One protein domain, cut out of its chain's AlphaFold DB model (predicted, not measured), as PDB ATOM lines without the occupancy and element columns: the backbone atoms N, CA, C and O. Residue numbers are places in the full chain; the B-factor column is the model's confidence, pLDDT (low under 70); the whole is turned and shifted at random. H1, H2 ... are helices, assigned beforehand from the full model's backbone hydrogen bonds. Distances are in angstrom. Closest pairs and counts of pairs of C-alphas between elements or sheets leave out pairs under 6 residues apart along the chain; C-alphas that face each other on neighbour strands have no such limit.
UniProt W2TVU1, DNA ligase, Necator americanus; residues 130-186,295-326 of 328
ATOM      1  N   ASN A 130      35.287  -6.968 -20.323       94.62
ATOM      2  CA  ASN A 130      34.815  -5.893 -19.446       94.62
ATOM      3  C   ASN A 130      34.300  -4.666 -20.223       94.62
ATOM      4  O   ASN A 130      33.365  -3.998 -19.780       94.62
ATOM      5  N   LYS A 131      34.913  -4.349 -21.373       93.38
ATOM      6  CA  LYS A 131      34.453  -3.267 -22.251       93.38
ATOM      7  C   LYS A 131      33.216  -3.667 -23.045       93.38
ATOM      8  O   LYS A 131      32.324  -2.837 -23.168       93.38
ATOM      9  N   PHE A 132      33.131  -4.914 -23.513       95.88
ATOM     10  CA  PHE A 132      31.916  -5.460 -24.126       95.88
ATOM     11  C   PHE A 132      30.715  -5.383 -23.166       95.88
ATOM     12  O   PHE A 132      29.668  -4.850 -23.526       95.88
ATOM     13  N   ALA A 133      30.883  -5.824 -21.916       96.44
ATOM     14  CA  ALA A 133      29.846  -5.754 -20.886       96.44
ATOM     15  C   ALA A 133      29.376  -4.305 -20.641       96.44
ATOM     16  O   ALA A 133      28.179  -4.032 -20.596       96.44
ATOM     17  N   LYS A 134      30.314  -3.349 -20.568       94.88
ATOM     18  CA  LYS A 134      30.008  -1.910 -20.462       94.88
ATOM     19  C   LYS A 134      29.325  -1.342 -21.706       94.88
ATOM     20  O   LYS A 134      28.439  -0.506 -21.566       94.88
ATOM     21  N   LEU A 135      29.708  -1.778 -22.906       95.31
ATOM     22  CA  LEU A 135      29.028  -1.399 -24.147       95.31
ATOM     23  C   LEU A 135      27.572  -1.866 -24.122       95.31
ATOM     24  O   LEU A 135      26.682  -1.071 -24.406       95.31
ATOM     25  N   CYS A 136      27.324  -3.117 -23.737       96.88
ATOM     26  CA  CYS A 136      25.969  -3.647 -23.620       96.88
ATOM     27  C   CYS A 136      25.133  -2.843 -22.613       96.88
ATOM     28  O   CYS A 136      23.999  -2.489 -22.918       96.88
ATOM     29  N   ASP A 137      25.707  -2.467 -21.468       95.25
ATOM     30  CA  ASP A 137      25.031  -1.651 -20.449       95.25
ATOM     31  C   ASP A 137      24.671  -0.240 -20.961       95.25
ATOM     32  O   ASP A 137      23.545   0.241 -20.796       95.25
ATOM     33  N   VAL A 138      25.590   0.394 -21.698       95.31
ATOM     34  CA  VAL A 138      25.327   1.662 -22.397       95.31
ATOM     35  C   VAL A 138      24.226   1.491 -23.449       95.31
ATOM     36  O   VAL A 138      23.306   2.299 -23.493       95.31
ATOM     37  N   ILE A 139      24.250   0.437 -24.271       95.69
ATOM     38  CA  ILE A 139      23.199   0.201 -25.275       95.69
ATOM     39  C   ILE A 139      21.847  -0.053 -24.591       95.69
ATOM     40  O   ILE A 139      20.838   0.488 -25.045       95.69
ATOM     41  N   ALA A 140      21.806  -0.825 -23.501       94.88
ATOM     42  CA  ALA A 140      20.587  -1.139 -22.756       94.88
ATOM     43  C   ALA A 140      19.912   0.113 -22.176       94.88
ATOM     44  O   ALA A 140      18.689   0.232 -22.252       94.88
ATOM     45  N   THR A 141      20.704   1.058 -21.656       94.75
ATOM     46  CA  THR A 141      20.209   2.313 -21.061       94.75
ATOM     47  C   THR A 141      19.706   3.339 -22.083       94.75
ATOM     48  O   THR A 141      18.864   4.168 -21.737       94.75
ATOM     49  N   MET A 142      20.139   3.280 -23.350       93.44
ATOM     50  CA  MET A 142      19.610   4.165 -24.399       93.44
ATOM     51  C   MET A 142      18.161   3.816 -24.762       93.44
ATOM     52  O   MET A 142      17.851   2.678 -25.117       93.44
ATOM     53  N   SER A 143      17.276   4.815 -24.755       91.94
ATOM     54  CA  SER A 143      15.864   4.651 -25.129       91.94
ATOM     55  C   SER A 143      15.611   4.711 -26.640       91.94
ATOM     56  O   SER A 143      14.667   4.090 -27.123       91.94
ATOM     57  N   LYS A 144      16.447   5.424 -27.408       94.75
ATOM     58  CA  LYS A 144      16.294   5.572 -28.865       94.75
ATOM     59  C   LYS A 144      17.180   4.600 -29.636       94.75
ATOM     60  O   LYS A 144      18.358   4.435 -29.330       94.75
ATOM     61  N   TYR A 145      16.636   4.039 -30.711       93.12
ATOM     62  CA  TYR A 145      17.363   3.146 -31.615       93.12
ATOM     63  C   TYR A 145      18.567   3.808 -32.303       93.12
ATOM     64  O   TYR A 145      19.622   3.189 -32.401       93.12
ATOM     65  N   THR A 146      18.452   5.083 -32.689       93.12
ATOM     66  CA  THR A 146      19.566   5.881 -33.238       93.12
ATOM     67  C   THR A 146      20.747   5.964 -32.278       93.12
ATOM     68  O   THR A 146      21.899   5.862 -32.691       93.12
ATOM     69  N   ASP A 147      20.456   6.110 -30.988       94.12
ATOM     70  CA  ASP A 147      21.454   6.347 -29.949       94.12
ATOM     71  C   ASP A 147      22.150   5.022 -29.581       94.12
ATOM     72  O   ASP A 147      23.340   5.008 -29.275       94.12
ATOM     73  N   LYS A 148      21.446   3.886 -29.721       94.69
ATOM     74  CA  LYS A 148      22.021   2.529 -29.661       94.69
ATOM     75  C   LYS A 148      23.023   2.290 -30.798       94.69
ATOM     76  O   LYS A 148      24.152   1.880 -30.529       94.69
ATOM     77  N   SER A 149      22.654   2.599 -32.044       93.31
ATOM     78  CA  SER A 149      23.567   2.510 -33.198       93.31
ATOM     79  C   SER A 149      24.759   3.458 -33.055       93.31
ATOM     80  O   SER A 149      25.895   3.070 -33.319       93.31
ATOM     81  N   ALA A 150      24.527   4.676 -32.555       92.00
ATOM     82  CA  ALA A 150      25.592   5.623 -32.246       92.00
ATOM     83  C   ALA A 150      26.530   5.105 -31.144       92.00
ATOM     84  O   ALA A 150      27.736   5.273 -31.271       92.00
ATOM     85  N   ALA A 151      26.030   4.431 -30.101       93.38
ATOM     86  CA  ALA A 151      26.870   3.841 -29.056       93.38
ATOM     87  C   ALA A 151      27.800   2.739 -29.602       93.38
ATOM     88  O   ALA A 151      28.989   2.739 -29.279       93.38
ATOM     89  N   VAL A 152      27.291   1.857 -30.476       92.31
ATOM     90  CA  VAL A 152      28.105   0.855 -31.195       92.31
ATOM     91  C   VAL A 152      29.146   1.547 -32.077       92.31
ATOM     92  O   VAL A 152      30.341   1.271 -31.946       92.31
ATOM     93  N   LYS A 153      28.726   2.518 -32.899       90.44
ATOM     94  CA  LYS A 153      29.634   3.289 -33.757       90.44
ATOM     95  C   LYS A 153      30.725   3.981 -32.944       90.44
ATOM     96  O   LYS A 153      31.896   3.855 -33.268       90.44
ATOM     97  N   MET A 154      30.374   4.644 -31.844       89.06
ATOM     98  CA  MET A 154      31.326   5.311 -30.953       89.06
ATOM     99  C   MET A 154      32.279   4.337 -30.260       89.06
ATOM    100  O   MET A 154      33.405   4.729 -29.982       89.06
ATOM    101  N   PHE A 155      31.873   3.102 -29.960       89.00
ATOM    102  CA  PHE A 155      32.775   2.101 -29.382       89.00
ATOM    103  C   PHE A 155      33.896   1.728 -30.356       89.00
ATOM    104  O   PHE A 155      35.060   1.689 -29.962       89.00
ATOM    105  N   ILE A 156      33.536   1.529 -31.626       85.38
ATOM    106  CA  ILE A 156      34.453   1.134 -32.698       85.38
ATOM    107  C   ILE A 156      35.279   2.348 -33.159       85.38
ATOM    108  O   ILE A 156      36.503   2.290 -33.198       85.38
ATOM    109  N   SER A 157      34.644   3.501 -33.399       79.12
ATOM    110  CA  SER A 157      35.324   4.752 -33.768       79.12
ATOM    111  C   SER A 157      36.261   5.281 -32.680       79.12
ATOM    112  O   SER A 157      37.253   5.903 -33.017       79.12
ATOM    113  N   ARG A 158      36.003   5.032 -31.385       66.69
ATOM    114  CA  ARG A 158      36.948   5.384 -30.301       66.69
ATOM    115  C   ARG A 158      38.171   4.466 -30.233       66.69
ATOM    116  O   ARG A 158      39.018   4.691 -29.367       66.69
ATOM    117  N   ALA A 159      38.250   3.412 -31.043       55.97
ATOM    118  CA  ALA A 159      39.505   2.706 -31.290       55.97
ATOM    119  C   ALA A 159      40.333   3.386 -32.369       55.97
ATOM    120  O   ALA A 159      41.545   3.489 -32.199       55.97
ATOM    121  N   SER A 160      39.661   3.892 -33.404       53.19
ATOM    122  CA  SER A 160      40.324   4.585 -34.493       53.19
ATOM    123  C   SER A 160      40.915   5.920 -34.049       53.19
ATOM    124  O   SER A 160      40.310   6.669 -33.275       53.19
ATOM    125  N   VAL A 161      42.113   6.210 -34.551       49.19
ATOM    126  CA  VAL A 161      42.741   7.532 -34.446       49.19
ATOM    127  C   VAL A 161      42.244   8.426 -35.591       49.19
ATOM    128  O   VAL A 161      42.187   9.647 -35.447       49.19
ATOM    129  N   CYS A 162      41.804   7.823 -36.698       43.88
ATOM    130  CA  CYS A 162      41.283   8.498 -37.873       43.88
ATOM    131  C   CYS A 162      39.745   8.621 -37.856       43.88
ATOM    132  O   CYS A 162      39.007   7.642 -37.780       43.88
ATOM    133  N   PHE A 163      39.215   9.838 -38.024       45.72
ATOM    134  CA  PHE A 163      37.768  10.046 -38.224       45.72
ATOM    135  C   PHE A 163      37.270   9.649 -39.629       45.72
ATOM    136  O   PHE A 163      36.060   9.657 -39.863       45.72
ATOM    137  N   VAL A 164      38.186   9.337 -40.552       44.59
ATOM    138  CA  VAL A 164      37.901   9.015 -41.960       44.59
ATOM    139  C   VAL A 164      37.927   7.503 -42.207       44.59
ATOM    140  O   VAL A 164      37.070   7.002 -42.929       44.59
ATOM    141  N   CYS A 165      38.833   6.774 -41.547       49.31
ATOM    142  CA  CYS A 165      39.012   5.329 -41.707       49.31
ATOM    143  C   CYS A 165      38.676   4.593 -40.403       49.31
ATOM    144  O   CYS A 165      39.037   5.028 -39.308       49.31
ATOM    145  N   LEU A 166      37.976   3.464 -40.506       52.91
ATOM    146  CA  LEU A 166      37.641   2.602 -39.362       52.91
ATOM    147  C   LEU A 166      38.572   1.380 -39.249       52.91
ATOM    148  O   LEU A 166      38.331   0.511 -38.408       52.91
ATOM    149  N   ASP A 167      39.620   1.353 -40.071       53.47
ATOM    150  CA  ASP A 167      40.650   0.314 -40.180       53.47
ATOM    151  C   ASP A 167      41.619   0.292 -38.987       53.47
ATOM    152  O   ASP A 167      42.191  -0.744 -38.674       53.47
ATOM    153  N   ASP A 168      41.717   1.392 -38.237       57.66
ATOM    154  CA  ASP A 168      42.463   1.466 -36.971       57.66
ATOM    155  C   ASP A 168      41.718   0.791 -35.783       57.66
ATOM    156  O   ASP A 168      42.137   0.905 -34.624       57.66
ATOM    157  N   TYR A 169      40.579   0.112 -36.009       70.81
ATOM    158  CA  TYR A 169      39.960  -0.732 -34.975       70.81
ATOM    159  C   TYR A 169      40.775  -2.019 -34.792       70.81
ATOM    160  O   TYR A 169      40.466  -3.060 -35.355       70.81
ATOM    161  N   ASP A 170      41.781  -1.942 -33.926       72.25
ATOM    162  CA  ASP A 170      42.697  -3.024 -33.524       72.25
ATOM    163  C   ASP A 170      42.027  -4.223 -32.794       72.25
ATOM    164  O   ASP A 170      42.701  -5.128 -32.311       72.25
ATOM    165  N   GLY A 171      40.695  -4.253 -32.670       81.50
ATOM    166  CA  GLY A 171      39.973  -5.363 -32.042       81.50
ATOM    167  C   GLY A 171      39.415  -6.387 -33.040       81.50
ATOM    168  O   GLY A 171      39.210  -6.083 -34.211       81.50
ATOM    169  N   ASP A 172      39.044  -7.577 -32.559       88.19
ATOM    170  CA  ASP A 172      38.283  -8.558 -33.339       88.19
ATOM    171  C   ASP A 172      36.829  -8.076 -33.494       88.19
ATOM    172  O   ASP A 172      35.964  -8.243 -32.623       88.19
ATOM    173  N   LEU A 173      36.568  -7.413 -34.623       88.81
ATOM    174  CA  LEU A 173      35.257  -6.865 -34.950       88.81
ATOM    175  C   LEU A 173      34.222  -7.964 -35.224       88.81
ATOM    176  O   LEU A 173      33.056  -7.797 -34.862       88.81
ATOM    177  N   LEU A 174      34.630  -9.089 -35.812       90.00
ATOM    178  CA  LEU A 174      33.736 -10.200 -36.127       90.00
ATOM    179  C   LEU A 174      33.224 -10.864 -34.844       90.00
ATOM    180  O   LEU A 174      32.015 -11.049 -34.675       90.00
ATOM    181  N   THR A 175      34.113 -11.153 -33.892       92.94
ATOM    182  CA  THR A 175      33.718 -11.667 -32.577       92.94
ATOM    183  C   THR A 175      32.920 -10.630 -31.790       92.94
ATOM    184  O   THR A 175      31.907 -11.001 -31.198       92.94
ATOM    185  N   LEU A 176      33.265  -9.336 -31.838       93.69
ATOM    186  CA  LEU A 176      32.450  -8.290 -31.207       93.69
ATOM    187  C   LEU A 176      31.001  -8.297 -31.729       93.69
ATOM    188  O   LEU A 176      30.060  -8.312 -30.935       93.69
ATOM    189  N   VAL A 177      30.810  -8.298 -33.051       92.75
ATOM    190  CA  VAL A 177      29.479  -8.260 -33.684       92.75
ATOM    191  C   VAL A 177      28.697  -9.542 -33.412       92.75
ATOM    192  O   VAL A 177      27.518  -9.476 -33.064       92.75
ATOM    193  N   ARG A 178      29.354 -10.702 -33.492       93.31
ATOM    194  CA  ARG A 178      28.764 -12.008 -33.171       93.31
ATOM    195  C   ARG A 178      28.303 -12.090 -31.713       93.31
ATOM    196  O   ARG A 178      27.188 -12.540 -31.462       93.31
ATOM    197  N   LEU A 179      29.097 -11.586 -30.764       95.69
ATOM    198  CA  LEU A 179      28.697 -11.506 -29.354       95.69
ATOM    199  C   LEU A 179      27.588 -10.471 -29.111       95.69
ATOM    200  O   LEU A 179      26.747 -10.700 -28.250       95.69
ATOM    201  N   LEU A 180      27.534  -9.362 -29.861       95.75
ATOM    202  CA  LEU A 180      26.418  -8.400 -29.801       95.75
ATOM    203  C   LEU A 180      25.109  -8.954 -30.397       95.75
ATOM    204  O   LEU A 180      24.036  -8.437 -30.089       95.75
ATOM    205  N   LEU A 181      25.182  -9.999 -31.228       94.38
ATOM    206  CA  LEU A 181      24.052 -10.608 -31.936       94.38
ATOM    207  C   LEU A 181      23.916 -12.118 -31.646       94.38
ATOM    208  O   LEU A 181      23.859 -12.921 -32.581       94.38
ATOM    209  N   PRO A 182      23.772 -12.551 -30.377       93.25
ATOM    210  CA  PRO A 182      23.768 -13.976 -30.038       93.25
ATOM    211  C   PRO A 182      22.515 -14.723 -30.528       93.25
ATOM    212  O   PRO A 182      22.493 -15.948 -30.521       93.25
ATOM    213  N   GLY A 183      21.476 -14.006 -30.980       88.75
ATOM    214  CA  GLY A 183      20.332 -14.593 -31.686       88.75
ATOM    215  C   GLY A 183      20.623 -14.987 -33.144       88.75
ATOM    216  O   GLY A 183      19.842 -15.731 -33.729       88.75
ATOM    217  N   VAL A 184      21.727 -14.504 -33.732       87.81
ATOM    218  CA  VAL A 184      22.233 -14.943 -35.048       87.81
ATOM    219  C   VAL A 184      23.175 -16.144 -34.889       87.81
ATOM    220  O   VAL A 184      23.201 -17.023 -35.747       87.81
ATOM    221  N   ASP A 185      23.902 -16.220 -33.770       87.06
ATOM    222  CA  ASP A 185      24.729 -17.373 -33.404       87.06
ATOM    223  C   ASP A 185      23.876 -18.660 -33.328       87.06
ATOM    224  O   ASP A 185      22.807 -18.688 -32.715       87.06
ATOM    225  N   GLN A 186      24.343 -19.743 -33.954       89.81
ATOM    226  CA  GLN A 186      23.633 -21.024 -34.051       89.81
ATOM    227  C   GLN A 186      23.970 -22.018 -32.922       89.81
ATOM    228  O   GLN A 186      23.283 -23.027 -32.793       89.81
ATOM    229  N   GLY A 295      17.793  -5.109 -31.740       90.44
ATOM    230  CA  GLY A 295      17.879  -6.137 -32.786       90.44
ATOM    231  C   GLY A 295      18.998  -5.875 -33.805       90.44
ATOM    232  O   GLY A 295      19.578  -4.787 -33.821       90.44
ATOM    233  N   VAL A 296      19.227  -6.852 -34.694       92.00
ATOM    234  CA  VAL A 296      20.292  -6.886 -35.725       92.00
ATOM    235  C   VAL A 296      20.510  -5.543 -36.420       92.00
ATOM    236  O   VAL A 296      21.635  -5.049 -36.431       92.00
ATOM    237  N   LYS A 297      19.436  -4.916 -36.921       92.31
ATOM    238  CA  LYS A 297      19.497  -3.618 -37.603       92.31
ATOM    239  C   LYS A 297      20.278  -2.568 -36.811       92.31
ATOM    240  O   LYS A 297      21.229  -2.002 -37.323       92.31
ATOM    241  N   HIS A 298      19.939  -2.356 -35.543       93.31
ATOM    242  CA  HIS A 298      20.536  -1.282 -34.745       93.31
ATOM    243  C   HIS A 298      22.030  -1.498 -34.476       93.31
ATOM    244  O   HIS A 298      22.767  -0.523 -34.347       93.31
ATOM    245  N   ILE A 299      22.472  -2.756 -34.386       93.75
ATOM    246  CA  ILE A 299      23.889  -3.091 -34.219       93.75
ATOM    247  C   ILE A 299      24.638  -2.898 -35.543       93.75
ATOM    248  O   ILE A 299      25.676  -2.239 -35.552       93.75
ATOM    249  N   LEU A 300      24.096  -3.401 -36.658       91.50
ATOM    250  CA  LEU A 300      24.732  -3.295 -37.975       91.50
ATOM    251  C   LEU A 300      24.758  -1.853 -38.510       91.50
ATOM    252  O   LEU A 300      25.797  -1.429 -39.008       91.50
ATOM    253  N   ASP A 301      23.704  -1.059 -38.297       90.25
ATOM    254  CA  ASP A 301      23.672   0.385 -38.599       90.25
ATOM    255  C   ASP A 301      24.786   1.156 -37.842       90.25
ATOM    256  O   ASP A 301      25.215   2.231 -38.264       90.25
ATOM    257  N   GLY A 302      25.281   0.604 -36.723       87.44
ATOM    258  CA  GLY A 302      26.442   1.114 -35.985       87.44
ATOM    259  C   GLY A 302      27.804   0.756 -36.600       87.44
ATOM    260  O   GLY A 302      28.794   1.424 -36.299       87.44
ATOM    261  N   LEU A 303      27.872  -0.256 -37.471       85.44
ATOM    262  CA  LEU A 303      29.077  -0.646 -38.217       85.44
ATOM    263  C   LEU A 303      29.244   0.194 -39.485       85.44
ATOM    264  O   LEU A 303      30.308   0.779 -39.706       85.44
ATOM    265  N   ASN A 304      28.190   0.214 -40.307       81.12
ATOM    266  CA  ASN A 304      28.067   0.931 -41.574       81.12
ATOM    267  C   ASN A 304      26.569   1.035 -41.931       81.12
ATOM    268  O   ASN A 304      25.814   0.092 -41.703       81.12
ATOM    269  N   SER A 305      26.137   2.139 -42.540       82.62
ATOM    270  CA  SER A 305      24.748   2.354 -42.972       82.62
ATOM    271  C   SER A 305      24.227   1.319 -43.978       82.62
ATOM    272  O   SER A 305      23.021   1.117 -44.045       82.62
ATOM    273  N   SER A 306      25.104   0.647 -44.734       83.25
ATOM    274  CA  SER A 306      24.736  -0.432 -45.668       83.25
ATOM    275  C   SER A 306      24.889  -1.851 -45.091       83.25
ATOM    276  O   SER A 306      24.505  -2.823 -45.742       83.25
ATOM    277  N   ALA A 307      25.419  -2.011 -43.869       86.31
ATOM    278  CA  ALA A 307      25.700  -3.335 -43.300       86.31
ATOM    279  C   ALA A 307      24.428  -4.166 -43.065       86.31
ATOM    280  O   ALA A 307      24.445  -5.386 -43.231       86.31
ATOM    281  N   TYR A 308      23.309  -3.522 -42.714       87.56
ATOM    282  CA  TYR A 308      22.033  -4.219 -42.551       87.56
ATOM    283  C   TYR A 308      21.469  -4.734 -43.886       87.56
ATOM    284  O   TYR A 308      20.995  -5.866 -43.945       87.56
ATOM    285  N   GLU A 309      21.580  -3.958 -44.967       86.38
ATOM    286  CA  GLU A 309      21.160  -4.385 -46.310       86.38
ATOM    287  C   GLU A 309      22.025  -5.550 -46.812       86.38
ATOM    288  O   GLU A 309      21.507  -6.539 -47.331       86.38
ATOM    289  N   ALA A 310      23.340  -5.498 -46.572       84.81
ATOM    290  CA  ALA A 310      24.237  -6.618 -46.844       84.81
ATOM    291  C   ALA A 310      23.816  -7.887 -46.071       84.81
ATOM    292  O   ALA A 310      23.722  -8.959 -46.675       84.81
ATOM    293  N   PHE A 311      23.462  -7.771 -44.783       87.25
ATOM    294  CA  PHE A 311      22.958  -8.892 -43.975       87.25
ATOM    295  C   PHE A 311      21.653  -9.491 -44.490       87.25
ATOM    296  O   PHE A 311      21.478 -10.708 -44.432       87.25
ATOM    297  N   GLN A 312      20.739  -8.671 -45.010       87.62
ATOM    298  CA  GLN A 312      19.498  -9.177 -45.598       87.62
ATOM    299  C   GLN A 312      19.756 -10.059 -46.832       87.62
ATOM    300  O   GLN A 312      18.980 -10.985 -47.068       87.62
ATOM    301  N   ASN A 313      20.856  -9.816 -47.555       86.12
ATOM    302  CA  ASN A 313      21.231 -10.550 -48.763       86.12
ATOM    303  C   ASN A 313      22.054 -11.821 -48.482       86.12
ATOM    304  O   ASN A 313      21.688 -12.891 -48.961       86.12
ATOM    305  N   CYS A 314      23.152 -11.727 -47.718       80.75
ATOM    306  CA  CYS A 314      24.073 -12.858 -47.493       80.75
ATOM    307  C   CYS A 314      23.809 -13.640 -46.194       80.75
ATOM    308  O   CYS A 314      24.094 -14.832 -46.127       80.75
ATOM    309  N   ARG A 315      23.269 -12.980 -45.157       82.25
ATOM    310  CA  ARG A 315      23.186 -13.465 -43.759       82.25
ATOM    311  C   ARG A 315      24.521 -13.888 -43.121       82.25
ATOM    312  O   ARG A 315      24.502 -14.432 -42.017       82.25
ATOM    313  N   ASP A 316      25.654 -13.602 -43.757       82.56
ATOM    314  CA  ASP A 316      26.987 -13.918 -43.249       82.56
ATOM    315  C   ASP A 316      27.603 -12.695 -42.551       82.56
ATOM    316  O   ASP A 316      27.804 -11.645 -43.156       82.56
ATOM    317  N   LEU A 317      27.890 -12.821 -41.252       84.31
ATOM    318  CA  LEU A 317      28.509 -11.749 -40.472       84.31
ATOM    319  C   LEU A 317      29.987 -11.531 -40.823       84.31
ATOM    320  O   LEU A 317      30.447 -10.400 -40.682       84.31
ATOM    321  N   ALA A 318      30.710 -12.563 -41.272       83.44
ATOM    322  CA  ALA A 318      32.099 -12.423 -41.705       83.44
ATOM    323  C   ALA A 318      32.155 -11.580 -42.980       83.44
ATOM    324  O   ALA A 318      32.782 -10.526 -42.988       83.44
ATOM    325  N   GLU A 319      31.362 -11.938 -43.995       78.56
ATOM    326  CA  GLU A 319      31.343 -11.218 -45.272       78.56
ATOM    327  C   GLU A 319      30.984  -9.724 -45.117       78.56
ATOM    328  O   GLU A 319      31.512  -8.870 -45.826       78.56
ATOM    329  N   ILE A 320      30.109  -9.368 -44.171       80.88
ATOM    330  CA  ILE A 320      29.732  -7.965 -43.903       80.88
ATOM    331  C   ILE A 320      30.858  -7.190 -43.219       80.88
ATOM    332  O   ILE A 320      31.023  -5.994 -43.475       80.88
ATOM    333  N   VAL A 321      31.607  -7.851 -42.334       80.88
ATOM    334  CA  VAL A 321      32.778  -7.271 -41.675       80.88
ATOM    335  C   VAL A 321      33.919  -7.117 -42.685       80.88
ATOM    336  O   VAL A 321      34.505  -6.041 -42.744       80.88
ATOM    337  N   ASP A 322      34.143  -8.103 -43.554       72.25
ATOM    338  CA  ASP A 322      35.212  -8.097 -44.561       72.25
ATOM    339  C   ASP A 322      34.941  -7.124 -45.715       72.25
ATOM    340  O   ASP A 322      35.840  -6.405 -46.148       72.25
ATOM    341  N   ARG A 323      33.690  -7.014 -46.191       65.00
ATOM    342  CA  ARG A 323      33.292  -6.031 -47.227       65.00
ATOM    343  C   ARG A 323      33.561  -4.580 -46.812       65.00
ATOM    344  O   ARG A 323      33.634  -3.707 -47.678       65.00
ATOM    345  N   ARG A 324      33.739  -4.314 -45.513       58.72
ATOM    346  CA  ARG A 324      34.189  -3.020 -44.988       58.72
ATOM    347  C   ARG A 324      35.586  -2.650 -45.491       58.72
ATOM    348  O   ARG A 324      35.779  -1.507 -45.882       58.72
ATOM    349  N   SER A 325      36.503  -3.617 -45.538       47.53
ATOM    350  CA  SER A 325      37.905  -3.446 -45.944       47.53
ATOM    351  C   SER A 325      38.078  -3.145 -47.439       47.53
ATOM    352  O   SER A 325      39.164  -2.771 -47.871       47.53
ATOM    353  N   TYR A 326      37.019  -3.312 -48.241       35.94
ATOM    354  CA  TYR A 326      37.036  -3.109 -49.695       35.94
ATOM    355  C   TYR A 326      36.304  -1.842 -50.165       35.94
ATOM    356  O   TYR A 326      36.344  -1.528 -51.352       35.94
TER     357      TYR A 326
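What this domain is: This is residues 130 to 186 and 295 to 326 of the 328 residues of the protein "DNA ligase" of Necator americanus (UniProt W2TVU1). A helical hairpin, H1 and H2, forms one end of this domain and the steeply crossed pair H5 and H6 forms the other, with the short helices H3 and H4 between them. A long link, residues 158 to 172, loops along one side. The printed part has 89 residues, with six named helices in the order H1 to H6 and no named strand: all helix. It is compact and rounded, with a radius of gyration of the C-alphas of 12.3 A and spans of 31 by 31 by 23 A.

How they stand to each other: H1, residues 130 to 141, touches H2, residues 145 to 157, with residues 135 to 140 alone; they form a hairpin, opposite ways at a shallow tilt of 21 degrees, closest C-alphas Ile 139 and Lys 148, 5.1 A. H3, residues 173 to 180, is close to H1 but not clearly touching, closest C-alphas Phe 132 and Leu 176, 7.6 A. H4, residues 296 to 300, touches H2, closest C-alphas Ser 149 and His 298, 5.1 A. H5, residues 307 to 314, touches H4, closest C-alphas Leu 300 and Tyr 308, 5.4 A. H6, residues 317 to 326, touches H5 at a steep tilt of 62 degrees, closest C-alphas Ala 307 and Ile 320, 6.2 A. H6 also touches H3, closest C-alphas Leu 174 and Ala 318, 6.2 A. H1 and H6 are apart. Every O i to N i+4 pair is within hydrogen-bond range in H1 to H5, and 3 of 6 in H6.

Where its parts are: H1 begins at C-alpha 130 (34.815, -5.893, -19.446) and spans 16.8 A; H2 spans 18.2 A. H3 spans 10.3 A, H4 6.1 A and H5 10.5 A. H6 spans 15.2 A and ends at C-alpha 326 (37.036, -3.109, -49.695).

The domain as a whole: The C-alphas farthest apart, Cys 162 and Gln 186, are 34.6 A apart. Residues 187 to 294 are not printed; C-alphas 186 and 295 are 16.0 A apart across the cut. The link H2 to H3 is long. Residues 158 to 168 and 323 to 326 have pLDDT under 70.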